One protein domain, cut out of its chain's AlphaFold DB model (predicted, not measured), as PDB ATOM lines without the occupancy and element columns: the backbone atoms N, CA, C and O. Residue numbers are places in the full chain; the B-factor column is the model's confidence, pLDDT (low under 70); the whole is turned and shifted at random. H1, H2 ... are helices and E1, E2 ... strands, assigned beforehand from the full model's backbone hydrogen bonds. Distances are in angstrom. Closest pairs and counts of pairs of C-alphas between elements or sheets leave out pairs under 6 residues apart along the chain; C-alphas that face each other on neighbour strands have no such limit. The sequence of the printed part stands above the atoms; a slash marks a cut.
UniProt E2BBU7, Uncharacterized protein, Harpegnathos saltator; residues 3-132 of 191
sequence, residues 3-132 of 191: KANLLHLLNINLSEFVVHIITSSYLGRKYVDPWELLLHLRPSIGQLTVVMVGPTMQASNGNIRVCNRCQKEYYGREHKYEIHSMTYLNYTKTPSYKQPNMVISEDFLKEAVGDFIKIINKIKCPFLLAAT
ATOM      1  N   LYS A   3     195.652 203.146 166.007       71.50
ATOM      2  CA  LYS A   3     194.295 203.367 166.559       71.50
ATOM      3  C   LYS A   3     194.247 204.242 167.820       71.50
ATOM      4  O   LYS A   3     193.195 204.770 168.133       71.50
ATOM      5  N   ALA A   4     195.361 204.356 168.542       63.47
ATOM      6  CA  ALA A   4     195.459 205.135 169.775       63.47
ATOM      7  C   ALA A   4     196.238 206.446 169.580       63.47
ATOM      8  O   ALA A   4     196.652 207.052 170.557       63.47
ATOM      9  N   ASN A   5     196.521 206.830 168.329       69.12
ATOM     10  CA  ASN A   5     197.346 207.986 167.970       69.12
ATOM     11  C   ASN A   5     198.703 208.072 168.713       69.12
ATOM     12  O   ASN A   5     199.250 209.143 168.970       69.12
ATOM     13  N   LEU A   6     199.278 206.915 169.052       68.38
ATOM     14  CA  LEU A   6     200.561 206.818 169.756       68.38
ATOM     15  C   LEU A   6     201.762 206.743 168.803       68.38
ATOM     16  O   LEU A   6     202.863 206.436 169.236       68.38
ATOM     17  N   LEU A   7     201.581 206.989 167.501       69.12
ATOM     18  CA  LEU A   7     202.697 206.933 166.549       69.12
ATOM     19  C   LEU A   7     203.745 208.017 166.823       69.12
ATOM     20  O   LEU A   7     204.914 207.800 166.535       69.12
ATOM     21  N   HIS A   8     203.364 209.127 167.464       68.00
ATOM     22  CA  HIS A   8     204.313 210.148 167.908       68.00
ATOM     23  C   HIS A   8     205.393 209.574 168.844       68.00
ATOM     24  O   HIS A   8     206.535 210.022 168.797       68.00
ATOM     25  N   LEU A   9     205.075 208.532 169.631       65.94
ATOM     26  CA  LEU A   9     206.057 207.835 170.463       65.94
ATOM     27  C   LEU A   9     207.153 207.165 169.650       65.94
ATOM     28  O   LEU A   9     208.179 206.858 170.237       65.94
ATOM     29  N   LEU A  10     206.951 206.928 168.352       64.19
ATOM     30  CA  LEU A  10     207.958 206.393 167.438       64.19
ATOM     31  C   LEU A  10     208.821 207.499 166.809       64.19
ATOM     32  O   LEU A  10     209.918 207.207 166.346       64.19
ATOM     33  N   ASN A  11     208.370 208.758 166.862       60.12
ATOM     34  CA  ASN A  11     208.986 209.895 166.164       60.12
ATOM     35  C   ASN A  11     209.907 210.760 167.045       60.12
ATOM     36  O   ASN A  11     210.578 211.652 166.541       60.12
ATOM     37  N   ILE A  12     209.953 210.529 168.358       66.44
ATOM     38  CA  ILE A  12     210.900 211.204 169.270       66.44
ATOM     39  C   ILE A  12     212.340 210.716 168.980       66.44
ATOM     40  O   ILE A  12     212.569 209.523 168.802       66.44
ATOM     41  N   ASN A  13     213.342 211.587 168.936       65.75
ATOM     42  CA  ASN A  13     214.720 211.120 168.789       65.75
ATOM     43  C   ASN A  13     215.294 210.852 170.187       65.75
ATOM     44  O   ASN A  13     215.644 211.785 170.903       65.75
ATOM     45  N   LEU A  14     215.277 209.590 170.620       73.88
ATOM     46  CA  LEU A  14     215.710 209.177 171.958       73.88
ATOM     47  C   LEU A  14     216.744 208.066 171.840       73.88
ATOM     48  O   LEU A  14     216.421 206.992 171.332       73.88
ATOM     49  N   SER A  15     217.952 208.320 172.346       85.75
ATOM     50  CA  SER A  15     219.000 207.304 172.478       85.75
ATOM     51  C   SER A  15     218.651 206.268 173.548       85.75
ATOM     52  O   SER A  15     218.958 205.093 173.367       85.75
ATOM     53  N   GLU A  16     217.953 206.671 174.611       91.56
ATOM     54  CA  GLU A  16     217.461 205.796 175.678       91.56
ATOM     55  C   GLU A  16     215.928 205.791 175.720       91.56
ATOM     56  O   GLU A  16     215.279 206.839 175.672       91.56
ATOM     57  N   PHE A  17     215.338 204.600 175.816       92.88
ATOM     58  CA  PHE A  17     213.901 204.410 175.946       92.88
ATOM     59  C   PHE A  17     213.582 203.501 177.134       92.88
ATOM     60  O   PHE A  17     213.970 202.335 177.169       92.88
ATOM     61  N   VAL A  18     212.837 204.029 178.098       95.00
ATOM     62  CA  VAL A  18     212.490 203.367 179.354       95.00
ATOM     63  C   VAL A  18     211.003 203.024 179.369       95.00
ATOM     64  O   VAL A  18     210.139 203.903 179.275       95.00
ATOM     65  N   VAL A  19     210.695 201.736 179.512       95.06
ATOM     66  CA  VAL A  19     209.331 201.220 179.676       95.06
ATOM     67  C   VAL A  19     209.148 200.772 181.113       95.06
ATOM     68  O   VAL A  19     209.862 199.885 181.571       95.06
ATOM     69  N   HIS A  20     208.172 201.336 181.816       94.06
ATOM     70  CA  HIS A  20     207.771 200.820 183.122       94.06
ATOM     71  C   HIS A  20     206.589 199.871 182.978       94.06
ATOM     72  O   HIS A  20     205.582 200.213 182.359       94.06
ATOM     73  N   ILE A  21     206.692 198.701 183.597       92.62
ATOM     74  CA  ILE A  21     205.619 197.721 183.720       92.62
ATOM     75  C   ILE A  21     205.283 197.588 185.198       92.62
ATOM     76  O   ILE A  21     206.064 197.063 185.988       92.62
ATOM     77  N   ILE A  22     204.101 198.059 185.565       90.12
ATOM     78  CA  ILE A  22     203.589 198.010 186.926       90.12
ATOM     79  C   ILE A  22     202.618 196.840 187.029       90.12
ATOM     80  O   ILE A  22     201.656 196.741 186.261       90.12
ATOM     81  N   THR A  23     202.844 195.936 187.975       85.75
ATOM     82  CA  THR A  23     201.950 194.792 188.162       85.75
ATOM     83  C   THR A  23     201.920 194.322 189.611       85.75
ATOM     84  O   THR A  23     202.886 194.440 190.359       85.75
ATOM     85  N   SER A  24     200.791 193.743 190.007       75.31
ATOM     86  CA  SER A  24     200.633 193.037 191.286       75.31
ATOM     87  C   SER A  24     200.928 191.536 191.181       75.31
ATOM     88  O   SER A  24     201.021 190.840 192.192       75.31
ATOM     89  N   SER A  25     201.059 191.028 189.956       73.00
ATOM     90  CA  SER A  25     201.273 189.612 189.678       73.00
ATOM     91  C   SER A  25     202.740 189.315 189.405       73.00
ATOM     92  O   SER A  25     203.450 190.135 188.823       73.00
ATOM     93  N   TYR A  26     203.169 188.099 189.732       74.06
ATOM     94  CA  TYR A  26     204.494 187.634 189.359       74.06
ATOM     95  C   TYR A  26     204.640 187.587 187.826       74.06
ATOM     96  O   TYR A  26     204.005 186.777 187.136       74.06
ATOM     97  N   LEU A  27     205.488 188.467 187.296       72.62
ATOM     98  CA  LEU A  27     205.980 188.448 185.923       72.62
ATOM     99  C   LEU A  27     207.477 188.150 185.972       72.62
ATOM    100  O   LEU A  27     208.242 188.881 186.589       72.62
ATOM    101  N   GLY A  28     207.890 187.055 185.337       72.12
ATOM    102  CA  GLY A  28     209.307 186.717 185.198       72.12
ATOM    103  C   GLY A  28     209.953 187.371 183.974       72.12
ATOM    104  O   GLY A  28     209.271 187.934 183.116       72.12
ATOM    105  N   ARG A  29     211.268 187.177 183.835       74.88
ATOM    106  CA  ARG A  29     212.098 187.667 182.716       74.88
ATOM    107  C   ARG A  29     211.511 187.422 181.320       74.88
ATOM    108  O   ARG A  29     211.636 188.276 180.457       74.88
ATOM    109  N   LYS A  30     210.795 186.312 181.113       82.00
ATOM    110  CA  LYS A  30     210.138 185.966 179.835       82.00
ATOM    111  C   LYS A  30     209.159 187.023 179.295       82.00
ATOM    112  O   LYS A  30     208.783 186.963 178.132       82.00
ATOM    113  N   TYR A  31     208.686 187.944 180.139       83.25
ATOM    114  CA  TYR A  31     207.829 189.058 179.718       83.25
ATOM    115  C   TYR A  31     208.613 190.271 179.228       83.25
ATOM    116  O   TYR A  31     208.012 191.196 178.686       83.25
ATOM    117  N   VAL A  32     209.932 190.253 179.404       89.69
ATOM    118  CA  VAL A  32     210.821 191.310 178.953       89.69
ATOM    119  C   VAL A  32     211.324 191.046 177.541       89.69
ATOM    120  O   VAL A  32     211.273 191.950 176.721       89.69
ATOM    121  N   ASP A  33     211.722 189.813 177.215       89.94
ATOM    122  CA  ASP A  33     212.312 189.477 175.907       89.94
ATOM    123  C   ASP A  33     211.522 190.022 174.690       89.94
ATOM    124  O   ASP A  33     212.142 190.629 173.814       89.94
ATOM    125  N   PRO A  34     210.171 189.940 174.633       90.44
ATOM    126  CA  PRO A  34     209.399 190.451 173.493       90.44
ATOM    127  C   PRO A  34     209.514 191.965 173.255       90.44
ATOM    128  O   PRO A  34     209.167 192.442 172.174       90.44
ATOM    129  N   TRP A  35     209.988 192.734 174.240       92.50
ATOM    130  CA  TRP A  35     210.177 194.178 174.108       92.50
ATOM    131  C   TRP A  35     211.292 194.556 173.133       92.50
ATOM    132  O   TRP A  35     211.278 195.684 172.643       92.50
ATOM    133  N   GLU A  36     212.163 193.618 172.737       92.75
ATOM    134  CA  GLU A  36     213.096 193.823 171.620       92.75
ATOM    135  C   GLU A  36     212.372 194.285 170.340       92.75
ATOM    136  O   GLU A  36     212.933 195.040 169.544       92.75
ATOM    137  N   LEU A  37     211.094 193.929 170.160       90.56
ATOM    138  CA  LEU A  37     210.294 194.416 169.039       90.56
ATOM    139  C   LEU A  37     210.281 195.952 168.944       90.56
ATOM    140  O   LEU A  37     210.241 196.485 167.838       90.56
ATOM    141  N   LEU A  38     210.367 196.683 170.062       89.81
ATOM    142  CA  LEU A  38     210.482 198.144 170.024       89.81
ATOM    143  C   LEU A  38     211.776 198.619 169.359       89.81
ATOM    144  O   LEU A  38     211.738 199.612 168.637       89.81
ATOM    145  N   LEU A  39     212.892 197.908 169.548       89.81
ATOM    146  CA  LEU A  39     214.147 198.208 168.855       89.81
ATOM    147  C   LEU A  39     213.970 198.013 167.344       89.81
ATOM    148  O   LEU A  39     214.382 198.852 166.546       89.81
ATOM    149  N   HIS A  40     213.283 196.956 166.917       88.19
ATOM    150  CA  HIS A  40     213.002 196.750 165.492       88.19
ATOM    151  C   HIS A  40     212.083 197.814 164.895       88.19
ATOM    152  O   HIS A  40     212.323 198.281 163.785       88.19
ATOM    153  N   LEU A  41     211.042 198.202 165.630       85.88
ATOM    154  CA  LEU A  41     210.089 199.218 165.189       85.88
ATOM    155  C   LEU A  41     210.691 200.624 165.194       85.88
ATOM    156  O   LEU A  41     210.147 201.515 164.542       85.88
ATOM    157  N   ARG A  42     211.789 200.832 165.928       82.94
ATOM    158  CA  ARG A  42     212.418 202.137 166.069       82.94
ATOM    159  C   ARG A  42     213.945 202.051 166.089       82.94
ATOM    160  O   ARG A  42     214.550 201.887 167.151       82.94
ATOM    161  N   PRO A  43     214.578 202.250 164.922       80.06
ATOM    162  CA  PRO A  43     216.031 202.270 164.785       80.06
ATOM    163  C   PRO A  43     216.753 203.292 165.669       80.06
ATOM    164  O   PRO A  43     217.890 203.045 166.050       80.06
ATOM    165  N   SER A  44     216.103 204.409 166.024       84.81
ATOM    166  CA  SER A  44     216.724 205.482 166.813       84.81
ATOM    167  C   SER A  44     216.974 205.122 168.282       84.81
ATOM    168  O   SER A  44     217.771 205.795 168.927       84.81
ATOM    169  N   ILE A  45     216.294 204.102 168.827       89.00
ATOM    170  CA  ILE A  45     216.533 203.663 170.208       89.00
ATOM    171  C   ILE A  45     217.874 202.932 170.246       89.00
ATOM    172  O   ILE A  45     217.974 201.833 169.702       89.00
ATOM    173  N   GLY A  46     218.871 203.516 170.909       89.31
ATOM    174  CA  GLY A  46     220.162 202.876 171.173       89.31
ATOM    175  C   GLY A  46     220.104 201.916 172.363       89.31
ATOM    176  O   GLY A  46     220.643 200.814 172.302       89.31
ATOM    177  N   GLN A  47     219.386 202.294 173.419       92.94
ATOM    178  CA  GLN A  47     219.195 201.490 174.621       92.94
ATOM    179  C   GLN A  47     217.717 201.435 175.007       92.94
ATOM    180  O   GLN A  47     217.068 202.460 175.202       92.94
ATOM    181  N   LEU A  48     217.194 200.223 175.161       95.19
ATOM    182  CA  LEU A  48     215.873 199.953 175.715       95.19
ATOM    183  C   LEU A  48     216.028 199.401 177.132       95.19
ATOM    184  O   LEU A  48     216.640 198.352 177.305       95.19
ATOM    185  N   THR A  49     215.429 200.051 178.127       96.50
ATOM    186  CA  THR A  49     215.353 199.532 179.500       96.50
ATOM    187  C   THR A  49     213.905 199.228 179.863       96.50
ATOM    188  O   THR A  49     213.057 200.120 179.869       96.50
ATOM    189  N   VAL A  50     213.610 197.977 180.211       96.88
ATOM    190  CA  VAL A  50     212.303 197.580 180.745       96.88
ATOM    191  C   VAL A  50     212.393 197.442 182.262       96.88
ATOM    192  O   VAL A  50     213.027 196.526 182.780       96.88
ATOM    193  N   VAL A  51     211.735 198.346 182.979       95.56
ATOM    194  CA  VAL A  51     211.653 198.334 184.440       95.56
ATOM    195  C   VAL A  51     210.325 197.715 184.856       95.56
ATOM    196  O   VAL A  51     209.257 198.263 184.591       95.56
ATOM    197  N   MET A  52     210.372 196.575 185.528       93.62
ATOM    198  CA  MET A  52     209.210 195.915 186.109       93.62
ATOM    199  C   MET A  52     209.159 196.198 187.607       93.62
ATOM    200  O   MET A  52     210.145 196.008 188.315       93.62
ATOM    201  N   VAL A  53     208.007 196.650 188.096       92.06
ATOM    202  CA  VAL A  53     207.818 196.992 189.509       92.06
ATOM    203  C   VAL A  53     206.574 196.298 190.038       92.06
ATOM    204  O   VAL A  53     205.485 196.431 189.468       92.06
ATOM    205  N   GLY A  54     206.735 195.564 191.136       89.19
ATOM    206  CA  GLY A  54     205.636 194.867 191.789       89.19
ATOM    207  C   GLY A  54     206.040 194.236 193.123       89.19
ATOM    208  O   GLY A  54     207.127 193.670 193.224       89.19
ATOM    209  N   PRO A  55     205.168 194.255 194.146       86.31
ATOM    210  CA  PRO A  55     205.516 193.819 195.503       86.31
ATOM    211  C   PRO A  55     205.757 192.307 195.640       86.31
ATOM    212  O   PRO A  55     206.326 191.867 196.629       86.31
ATOM    213  N   THR A  56     205.311 191.498 194.675       84.38
ATOM    214  CA  THR A  56     205.437 190.027 194.686       84.38
ATOM    215  C   THR A  56     206.557 189.518 193.774       84.38
ATOM    216  O   THR A  56     206.653 188.320 193.504       84.38
ATOM    217  N   MET A  57     207.387 190.420 193.246       85.19
ATOM    218  CA  MET A  57     208.471 190.082 192.327       85.19
ATOM    219  C   MET A  57     209.744 189.657 193.058       85.19
ATOM    220  O   MET A  57     209.942 189.959 194.231       85.19
ATOM    221  N   GLN A  58     210.649 189.000 192.337       89.12
ATOM    222  CA  GLN A  58     212.021 188.792 192.789       89.12
ATOM    223  C   GLN A  58     212.916 189.840 192.131       89.12
ATOM    224  O   GLN A  58     212.966 189.929 190.901       89.12
ATOM    225  N   ALA A  59     213.593 190.645 192.951       91.81
ATOM    226  CA  ALA A  59     214.469 191.690 192.447       91.81
ATOM    227  C   ALA A  59     215.607 191.086 191.617       91.81
ATOM    228  O   ALA A  59     216.210 190.083 191.999       91.81
ATOM    229  N   SER A  60     215.867 191.673 190.458       93.31
ATOM    230  CA  SER A  60     216.936 191.256 189.549       93.31
ATOM    231  C   SER A  60     217.157 192.329 188.495       93.31
ATOM    232  O   SER A  60     216.323 193.208 188.301       93.31
ATOM    233  N   ASN A  61     218.286 192.278 187.810       94.94
ATOM    234  CA  ASN A  61     218.556 193.133 186.668       94.94
ATOM    235  C   ASN A  61     219.487 192.402 185.703       94.94
ATOM    236  O   ASN A  61     220.058 191.360 186.032       94.94
ATOM    237  N   GLY A  62     219.619 192.935 184.497       94.38
ATOM    238  CA  GLY A  62     220.630 192.470 183.567       94.38
ATOM    239  C   GLY A  62     220.353 192.869 182.132       94.38
ATOM    240  O   GLY A  62     219.466 193.667 181.831       94.38
ATOM    241  N   ASN A  63     221.125 192.260 181.241       93.94
ATOM    242  CA  ASN A  63     221.023 192.473 179.808       93.94
ATOM    243  C   ASN A  63     220.267 191.312 179.145       93.94
ATOM    244  O   ASN A  63     220.327 190.151 179.568       93.94
ATOM    245  N   ILE A  64     219.551 191.634 178.080       92.38
ATOM    246  CA  ILE A  64     218.909 190.688 177.177       92.38
ATOM    247  C   ILE A  64     219.731 190.676 175.902       92.38
ATOM    248  O   ILE A  64     220.075 191.719 175.344       92.38
ATOM    249  N   ARG A  65     220.065 189.469 175.448       91.44
ATOM    250  CA  ARG A  65     220.736 189.288 174.171       91.44
ATOM    251  C   ARG A  65     219.750 189.652 173.068       91.44
ATOM    252  O   ARG A  65     218.784 188.930 172.858       91.44
ATOM    253  N   VAL A  66     220.024 190.756 172.389       92.31
ATOM    254  CA  VAL A  66     219.296 191.157 171.186       92.31
ATOM    255  C   VAL A  66     219.704 190.278 170.002       92.31
ATOM    256  O   VAL A  66     220.761 189.636 170.006       92.31
ATOM    257  N   CYS A  67     218.872 190.237 168.972       92.62
ATOM    258  CA  CYS A  67     219.159 189.540 167.735       92.62
ATOM    259  C   CYS A  67     220.359 190.161 166.999       92.62
ATOM    260  O   CYS A  67     220.722 191.327 167.185       92.62
ATOM    261  N   ASN A  68     220.936 189.387 166.076       89.69
ATOM    262  CA  ASN A  68     222.095 189.808 165.283       89.69
ATOM    263  C   ASN A  68     221.857 191.127 164.539       89.69
ATOM    264  O   ASN A  68     222.786 191.916 164.389       89.69
ATOM    265  N   ARG A  69     220.614 191.374 164.105       87.06
ATOM    266  CA  ARG A  69     220.236 192.602 163.411       87.06
ATOM    267  C   ARG A  69     220.401 193.815 164.323       87.06
ATOM    268  O   ARG A  69     221.117 194.748 163.985       87.06
ATOM    269  N   CYS A  70     219.790 193.776 165.505       88.06
ATOM    270  CA  CYS A  70     219.892 194.836 166.507       88.06
ATOM    271  C   CYS A  70     221.332 195.031 167.003       88.06
ATOM    272  O   CYS A  70     221.740 196.170 167.225       88.06
ATOM    273  N   GLN A  71     222.104 193.946 167.117       84.50
ATOM    274  CA  GLN A  71     223.494 193.991 167.565       84.50
ATOM    275  C   GLN A  71     224.443 194.598 166.519       84.50
ATOM    276  O   GLN A  71     225.261 195.447 166.861       84.50
ATOM    277  N   LYS A  72     224.360 194.160 165.255       78.81
ATOM    278  CA  LYS A  72     225.353 194.478 164.215       78.81
ATOM    279  C   LYS A  72     224.951 195.641 163.313       78.81
ATOM    280  O   LYS A  72     225.777 196.503 163.047       78.81
ATOM    281  N   GLU A  73     223.703 195.678 162.848       68.06
ATOM    282  CA  GLU A  73     223.268 196.654 161.829       68.06
ATOM    283  C   GLU A  73     223.003 198.051 162.402       68.06
ATOM    284  O   GLU A  73     222.896 199.012 161.650       68.06
ATOM    285  N   TYR A  74     222.890 198.180 163.725       65.25
ATOM    286  CA  TYR A  74     222.487 199.426 164.381       65.25
ATOM    287  C   TYR A  74     223.414 199.809 165.542       65.25
ATOM    288  O   TYR A  74     222.955 200.338 166.549       65.25
ATOM    289  N   TYR A  75     224.714 199.538 165.399       68.38
ATOM    290  CA  TYR A  75     225.760 200.022 166.311       68.38
ATOM    291  C   TYR A  75     225.627 199.556 167.776       68.38
ATOM    292  O   TYR A  75     225.822 200.341 168.698       68.38
ATOM    293  N   GLY A  76     225.333 198.271 168.012       77.19
ATOM    294  CA  GLY A  76     225.424 197.692 169.359       77.19
ATOM    295  C   GLY A  76     224.278 198.076 170.293       77.19
ATOM    296  O   GLY A  76     224.514 198.408 171.452       77.19
ATOM    297  N   ARG A  77     223.034 198.022 169.806       88.06
ATOM    298  CA  ARG A  77     221.869 198.358 170.631       88.06
ATOM    299  C   ARG A  77     221.718 197.438 171.829       88.06
ATOM    300  O   ARG A  77     221.917 196.227 171.738       88.06
ATOM    301  N   GLU A  78     221.286 198.025 172.933       92.12
ATOM    302  CA  GLU A  78     221.167 197.340 174.211       92.12
ATOM    303  C   GLU A  78     219.703 197.146 174.603       92.12
ATOM    304  O   GLU A  78     218.871 198.044 174.463       92.12
ATOM    305  N   HIS A  79     219.400 195.976 175.155       94.88
ATOM    306  CA  HIS A  79     218.131 195.700 175.810       94.88
ATOM    307  C   HIS A  79     218.422 195.293 177.252       94.88
ATOM    308  O   HIS A  79     219.072 194.281 177.503       94.88
ATOM    309  N   LYS A  80     217.973 196.107 178.201       96.00
ATOM    310  CA  LYS A  80     218.196 195.946 179.635       96.00
ATOM    311  C   LYS A  80     216.881 195.729 180.348       96.00
ATOM    312  O   LYS A  80     215.824 196.163 179.887       96.00
ATOM    313  N   TYR A  81     216.965 195.093 181.504       96.19
ATOM    314  CA  TYR A  81     215.822 194.941 182.378       96.19
ATOM    315  C   TYR A  81     216.192 195.168 183.832       96.19
ATOM    316  O   TYR A  81     217.303 194.864 184.269       96.19
ATOM    317  N   GLU A  82     215.216 195.668 184.574       96.00
ATOM    318  CA  GLU A  82     215.271 195.822 186.019       96.00
ATOM    319  C   GLU A  82     213.959 195.326 186.606       96.00
ATOM    320  O   GLU A  82     212.887 195.626 186.088       96.00
ATOM    321  N   ILE A  83     214.034 194.559 187.682       94.25
ATOM    322  CA  ILE A  83     212.888 194.072 188.435       94.25
ATOM    323  C   ILE A  83     213.040 194.568 189.865       94.25
ATOM    324  O   ILE A  83     214.024 194.253 190.532       94.25
ATOM    325  N   HIS A  84     212.044 195.308 190.338       93.69
ATOM    326  CA  HIS A  84     212.008 195.880 191.680       93.69
ATOM    327  C   HIS A  84     210.859 195.262 192.482       93.69
ATOM    328  O   HIS A  84     209.688 195.397 192.116       93.69
ATOM    329  N   SER A  85     211.200 194.593 193.589       92.50
ATOM    330  CA  SER A  85     210.234 193.969 194.506       92.50
ATOM    331  C   SER A  85     209.690 194.990 195.507       92.50
ATOM    332  O   SER A  85     210.089 195.032 196.668       92.50
ATOM    333  N   MET A  86     208.853 195.911 195.028       90.94
ATOM    334  CA  MET A  86     208.266 196.980 195.842       90.94
ATOM    335  C   MET A  86     207.030 197.588 195.170       90.94
ATOM    336  O   MET A  86     206.698 197.257 194.031       90.94
ATOM    337  N   THR A  87     206.335 198.485 195.873       89.38
ATOM    338  CA  THR A  87     205.279 199.314 195.271       89.38
ATOM    339  C   THR A  87     205.879 200.330 194.307       89.38
ATOM    340  O   THR A  87     207.032 200.751 194.461       89.38
ATOM    341  N   TYR A  88     205.088 200.782 193.332       89.88
ATOM    342  CA  TYR A  88     205.588 201.756 192.368       89.88
ATOM    343  C   TYR A  88     205.908 203.095 193.040       89.88
ATOM    344  O   TYR A  88     206.938 203.700 192.747       89.88
ATOM    345  N   LEU A  89     205.102 203.509 194.026       88.88
ATOM    346  CA  LEU A  89     205.386 204.703 194.823       88.88
ATOM    347  C   LEU A  89     206.761 204.634 195.503       88.88
ATOM    348  O   LEU A  89     207.484 205.631 195.505       88.88
ATOM    349  N   ASN A  90     207.135 203.487 196.074       91.25
ATOM    350  CA  ASN A  90     208.440 203.337 196.717       91.25
ATOM    351  C   ASN A  90     209.571 203.337 195.691       91.25
ATOM    352  O   ASN A  90     210.559 204.032 195.907       91.25
ATOM    353  N   TYR A  91     209.382 202.680 194.544       92.88
ATOM    354  CA  TYR A  91     210.350 202.725 193.448       92.88
ATOM    355  C   TYR A  91     210.661 204.161 193.010       92.88
ATOM    356  O   TYR A  91     211.833 204.511 192.883       92.88
ATOM    357  N   THR A  92     209.647 205.034 192.898       91.31
ATOM    358  CA  THR A  92     209.855 206.449 192.519       91.31
ATOM    359  C   THR A  92     210.704 207.272 193.490       91.31
ATOM    360  O   THR A  92     211.087 208.394 193.161       91.31
ATOM    361  N   LYS A  93     210.982 206.746 194.687       92.81
ATOM    362  CA  LYS A  93     211.818 207.386 195.712       92.81
ATOM    363  C   LYS A  93     213.235 206.812 195.760       92.81
ATOM    364  O   LYS A  93     214.061 207.318 196.513       92.81
ATOM    365  N   THR A  94     213.511 205.743 195.014       94.12
ATOM    366  CA  THR A  94     214.826 205.095 195.020       94.12
ATOM    367  C   THR A  94     215.817 205.833 194.114       94.12
ATOM    368  O   THR A  94     215.403 206.412 193.108       94.12
ATOM    369  N   PRO A  95     217.131 205.753 194.394       94.75
ATOM    370  CA  PRO A  95     218.162 206.248 193.476       94.75
ATOM    371  C   PRO A  95     218.148 205.555 192.103       94.75
ATOM    372  O   PRO A  95     218.640 206.110 191.128       94.75
ATOM    373  N   SER A  96     217.573 204.352 192.015       93.81
ATOM    374  CA  SER A  96     217.424 203.581 190.774       93.81
ATOM    375  C   SER A  96     216.224 204.011 189.921       93.81
ATOM    376  O   SER A  96     215.963 203.396 188.886       93.81
ATOM    377  N   TYR A  97     215.459 205.023 190.343       94.81
ATOM    378  CA  TYR A  97     214.329 205.512 189.562       94.81
ATOM    379  C   TYR A  97     214.795 206.108 188.231       94.81
ATOM    380  O   TYR A  97     215.531 207.094 188.193       94.81
ATOM    381  N   LYS A  98     214.292 205.541 187.136       93.31
ATOM    382  CA  LYS A  98     214.456 206.072 185.783       93.31
ATOM    383  C   LYS A  98     213.169 206.758 185.354       93.31
ATOM    384  O   LYS A  98     212.075 206.299 185.670       93.31
ATOM    385  N   GLN A  99     213.269 207.873 184.636       92.19
ATOM    386  CA  GLN A  99     212.078 208.530 184.104       92.19
ATOM    387  C   GLN A  99     211.515 207.693 182.938       92.19
ATOM    388  O   GLN A  99     212.224 207.496 181.955       92.19
ATOM    389  N   PRO A 100     210.249 207.234 182.988       93.00
ATOM    390  CA  PRO A 100     209.694 206.420 181.914       93.00
ATOM    391  C   PRO A 100     209.339 207.250 180.682       93.00
ATOM    392  O   PRO A 100     208.746 208.328 180.791       93.00
ATOM    393  N   ASN A 101     209.570 206.676 179.502       91.50
ATOM    394  CA  ASN A 101     209.006 207.147 178.235       91.50
ATOM    395  C   ASN A 101     207.615 206.558 177.972       91.50
ATOM    396  O   ASN A 101     206.847 207.112 177.187       91.50
ATOM    397  N   MET A 102     207.286 205.448 178.630       90.88
ATOM    398  CA  MET A 102     205.973 204.816 178.598       90.88
ATOM    399  C   MET A 102     205.753 204.021 179.881       90.88
ATOM    400  O   MET A 102     206.670 203.364 180.376       90.88
ATOM    401  N   VAL A 103     204.527 204.048 180.396       92.00
ATOM    402  CA  VAL A 103     204.127 203.249 181.557       92.00
ATOM    403  C   VAL A 103     202.966 202.344 181.176       92.00
ATOM    404  O   VAL A 103     202.010 202.769 180.528       92.00
ATOM    405  N   ILE A 104     203.040 201.089 181.601       90.69
ATOM    406  CA  ILE A 104     202.017 200.074 181.391       90.69
ATOM    407  C   ILE A 104     201.674 199.486 182.744       90.69
ATOM    408  O   ILE A 104     202.559 199.071 183.482       90.69
ATOM    409  N   SER A 105     200.394 199.435 183.071       88.56
ATOM    410  CA  SER A 105     199.908 198.830 184.302       88.56
ATOM    411  C   SER A 105     198.934 197.713 183.962       88.56
ATOM    412  O   SER A 105     198.004 197.897 183.171       88.56
ATOM    413  N   GLU A 106     199.180 196.536 184.535       79.56
ATOM    414  CA  GLU A 106     198.248 195.422 184.447       79.56
ATOM    415  C   GLU A 106     197.438 195.304 185.728       79.56
ATOM    416  O   GLU A 106     197.981 194.992 186.791       79.56
ATOM    417  N   ASP A 107     196.129 195.490 185.571       69.19
ATOM    418  CA  ASP A 107     195.188 195.707 186.664       69.19
ATOM    419  C   ASP A 107     195.478 197.019 187.409       69.19
ATOM    420  O   ASP A 107     196.619 197.454 187.578       69.19
ATOM    421  N   PHE A 108     194.406 197.696 187.798       59.62
ATOM    422  CA  PHE A 108     194.509 198.981 188.462       59.62
ATOM    423  C   PHE A 108     195.296 198.808 189.757       59.62
ATOM    424  O   PHE A 108     195.062 197.858 190.509       59.62
ATOM    425  N   LEU A 109     196.238 199.721 189.983       59.66
ATOM    426  CA  LEU A 109     197.032 199.818 191.197       59.66
ATOM    427  C   LEU A 109     196.104 199.654 192.406       59.66
ATOM    428  O   LEU A 109     195.346 200.561 192.736       59.66
ATOM    429  N   LYS A 110     196.146 198.491 193.071       56.06
ATOM    430  CA  LYS A 110     195.466 198.240 194.358       56.06
ATOM    431  C   LYS A 110     196.129 199.029 195.497       56.06
ATOM    432  O   LYS A 110     196.246 198.551 196.620       56.06
ATOM    433  N   GLU A 111     196.655 200.198 195.180       58.75
ATOM    434  CA  GLU A 111     197.291 201.112 196.101       58.75
ATOM    435  C   GLU A 111     196.206 202.032 196.665       58.75
ATOM    436  O   GLU A 111     195.153 202.238 196.050       58.75
ATOM    437  N   ALA A 112     196.437 202.570 197.861       59.50
ATOM    438  CA  ALA A 112     195.528 203.549 198.434       59.50
ATOM    439  C   ALA A 112     195.335 204.716 197.448       59.50
ATOM    440  O   ALA A 112     196.276 205.139 196.776       59.50
ATOM    441  N   VAL A 113     194.120 205.272 197.379       63.91
ATOM    442  CA  VAL A 113     193.766 206.355 196.437       63.91
ATOM    443  C   VAL A 113     194.769 207.521 196.490       63.91
ATOM    444  O   VAL A 113     195.132 208.074 195.453       63.91
ATOM    445  N   GLY A 114     195.270 207.862 197.683       65.31
ATOM    446  CA  GLY A 114     196.281 208.909 197.857       65.31
ATOM    447  C   GLY A 114     197.644 208.581 197.233       65.31
ATOM    448  O   GLY A 114     198.302 209.472 196.698       65.31
ATOM    449  N   ASP A 115     198.058 207.317 197.248       73.88
ATOM    450  CA  ASP A 115     199.315 206.875 196.637       73.88
ATOM    451  C   ASP A 115     199.207 206.839 195.114       73.88
ATOM    452  O   ASP A 115     200.121 207.280 194.415       73.88
ATOM    453  N   PHE A 116     198.043 206.440 194.602       72.50
ATOM    454  CA  PHE A 116     197.732 206.471 193.178       72.50
ATOM    455  C   PHE A 116     197.844 207.887 192.590       72.50
ATOM    456  O   PHE A 116     198.514 208.089 191.576       72.50
ATOM    457  N   ILE A 117     197.268 208.894 193.258       74.06
ATOM    458  CA  ILE A 117     197.366 210.301 192.827       74.06
ATOM    459  C   ILE A 117     198.830 210.771 192.812       74.06
ATOM    460  O   ILE A 117     199.270 211.422 191.860       74.06
ATOM    461  N   LYS A 118     199.617 210.417 193.839       78.00
ATOM    462  CA  LYS A 118     201.052 210.755 193.897       78.00
ATOM    463  C   LYS A 118     201.826 210.135 192.735       78.00
ATOM    464  O   LYS A 118     202.646 210.820 192.126       78.00
ATOM    465  N   ILE A 119     201.551 208.872 192.418       79.94
ATOM    466  CA  ILE A 119     202.163 208.150 191.298       79.94
ATOM    467  C   ILE A 119     201.826 208.823 189.973       79.94
ATOM    468  O   ILE A 119     202.718 209.113 189.178       79.94
ATOM    469  N   ILE A 120     200.552 209.122 189.751       77.50
ATOM    470  CA  ILE A 120     200.078 209.757 188.522       77.50
ATOM    471  C   ILE A 120     200.759 211.091 188.272       77.50
ATOM    472  O   ILE A 120     201.219 211.342 187.161       77.50
ATOM    473  N   ASN A 121     200.911 211.912 189.308       75.81
ATOM    474  CA  ASN A 121     201.577 213.205 189.186       75.81
ATOM    475  C   ASN A 121     203.049 213.100 188.741       75.81
ATOM    476  O   ASN A 121     203.604 214.077 188.224       75.81
ATOM    477  N   LYS A 122     203.684 211.931 188.914       77.31
ATOM    478  CA  LYS A 122     205.045 211.638 188.439       77.31
ATOM    479  C   LYS A 122     205.078 211.141 186.989       77.31
ATOM    480  O   LYS A 122     206.100 211.298 186.320       77.31
ATOM    481  N   ILE A 123     203.982 210.581 186.480       83.88
ATOM    482  CA  ILE A 123     203.895 210.043 185.118       83.88
ATOM    483  C   ILE A 123     203.566 211.186 184.153       83.88
ATOM    484  O   ILE A 123     202.454 211.702 184.133       83.88
ATOM    485  N   LYS A 124     204.551 211.583 183.340       85.38
ATOM    486  CA  LYS A 124     204.426 212.635 182.311       85.38
ATOM    487  C   LYS A 124     204.417 212.081 180.881       85.38
ATOM    488  O   LYS A 124     204.638 212.822 179.929       85.38
ATOM    489  N   CYS A 125     204.223 210.778 180.737       88.06
ATOM    490  CA  CYS A 125     204.300 210.052 179.478       88.06
ATOM    491  C   CYS A 125     203.031 209.214 179.262       88.06
ATOM    492  O   CYS A 125     202.195 209.135 180.171       88.06
ATOM    493  N   PRO A 126     202.859 208.595 178.081       90.25
ATOM    494  CA  PRO A 126     201.694 207.765 177.826       90.25
ATOM    495  C   PRO A 126     201.548 206.630 178.833       90.25
ATOM    496  O   PRO A 126     202.500 205.903 179.136       90.25
ATOM    497  N   PHE A 127     200.321 206.489 179.328       89.81
ATOM    498  CA  PHE A 127     199.944 205.489 180.315       89.81
ATOM    499  C   PHE A 127     198.946 204.515 179.712       89.81
ATOM    500  O   PHE A 127     197.872 204.902 179.242       89.81
ATOM    501  N   LEU A 128     199.316 203.241 179.721       91.38
ATOM    502  CA  LEU A 128     198.517 202.154 179.190       91.38
ATOM    503  C   LEU A 128     198.007 201.310 180.357       91.38
ATOM    504  O   LEU A 128     198.787 200.773 181.137       91.38
ATOM    505  N   LEU A 129     196.692 201.154 180.441       90.06
ATOM    506  CA  LEU A 129     196.048 200.238 181.374       90.06
ATOM    507  C   LEU A 129     195.557 199.014 180.621       90.06
ATOM    508  O   LEU A 129     194.704 199.111 179.735       90.06
ATOM    509  N   ALA A 130     196.082 197.856 181.001       90.25
ATOM    510  CA  ALA A 130     195.649 196.576 180.481       90.25
ATOM    511  C   ALA A 130     194.730 195.885 181.498       90.25
ATOM    512  O   ALA A 130     195.076 195.716 182.669       90.25
ATOM    513  N   ALA A 131     193.542 195.485 181.046       89.56
ATOM    514  CA  ALA A 131     192.543 194.810 181.866       89.56
ATOM    515  C   ALA A 131     192.236 193.408 181.330       89.56
ATOM    516  O   ALA A 131     192.334 193.123 180.133       89.56
ATOM    517  N   THR A 132     191.814 192.523 182.230       89.88
ATOM    518  CA  THR A 132     191.420 191.139 181.907       89.88
ATOM    519  C   THR A 132     190.031 191.044 181.267       89.88
ATOM    520  O   THR A 132     189.699 190.019 180.679       89.88
TER     521      THR A 132
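AT A GLANCE: This is residues 3 to 132 of the 191 residues of an uncharacterized protein of Harpegnathos saltator (UniProt E2BBU7). A twisted sheet of six strands runs through the middle, with H2 packed over one face and the short H4 on the opposite face, where H5 touches H4. H3 and H5 lie toward opposite ends of the longest axis, and H1 sits off the sheet near the end of H2. The printed part has 130 residues, with named elements in the order H1 E1 H2 E2 E3 H3 E4 H4 E5 H5 E6. The sheet is mixed, in the order E3 E4 E2 E1 E5 E6, and the class is mixed, helices and strands. The whole is compact, with a radius of gyration of the C-alphas of 14.8 A and spans of 46 by 33 by 31 A.

HOW THE PARTS SIT: The inner strands are E4, residues 78 to 84, E2, 47 to 53, E1, 16 to 23, and E5, 102 to 106; the edge strands are E3, 60 to 64, and E6, 127 to 131. E3 and E4 are antiparallel at 164 degrees, with N 64 and O 79 within hydrogen-bond range at 2.8 A. The other neighbours are parallel: E4 and E2 with N 52 and O 82 at 2.7 A, E2 and E1 with N 19 and O 49 at 2.9 A, E1 and E5 with N 104 and O 20 at 2.8 A, E5 and E6 with N 128 and O 103 at 2.9 A. H2, residues 33 to 41, is on the sheet at a height of 9.2 A, over E2 and only just over E4, on which 3 of its C-alphas fall; its closest C-alphas to E2 are Leu 39 and Leu 48, 7.3 A apart. H4, residues 88 to 91, is on the opposite face at a height of 8.6 A. H4 and H5, residues 113 to 122, touch, the closest C-alphas being Leu 89 and Ile 119, 5.9 A apart. H3, residues 68 to 73, is close to H2 but not clearly touching, the C-alphas of Leu 39 and Cys 70 being 7.1 A apart, at a shallow tilt of 27 degrees, the same way. H1, residues 8 to 11, is also close to H2 but not clearly touching, with the C-alphas of Leu 10 and Leu 41 7.8 A apart. E1, H2, E2 and E5, H5, E6 are strand-helix-strand units, two parallel neighbour strands with a helix between; E4, H4, E5 is a split one, with E2 and E1 between its strands; the three crossovers are right-handed. In H3 every O i to N i+4 pair is within hydrogen-bond range; H5 has 5 of 6, H2 has 2 of 5 beside 6 of 6 O i to N i+3 pairs, and H1 and H4 are too short for such a pair.

IN THESE COORDINATES: E1 is 22.7 A long from first to last C-alpha, from C-alpha 16 at (217.461, 205.796, 175.678). E4 measures 19.8 A, E2 19.3 A, H5 14.8 A and H2 14.7 A. E6 ends with C-alpha 131 at (192.543, 194.810, 181.866).

THE WHOLE: The two C-alphas farthest apart are those of Lys 72 and Gly 114, at 46.7 A. The printed part has no cut, and no link is long. The mean pLDDT of the printed part is 84.2; residues 4 to 13, 73 to 75 and 107 to 114 are under 70.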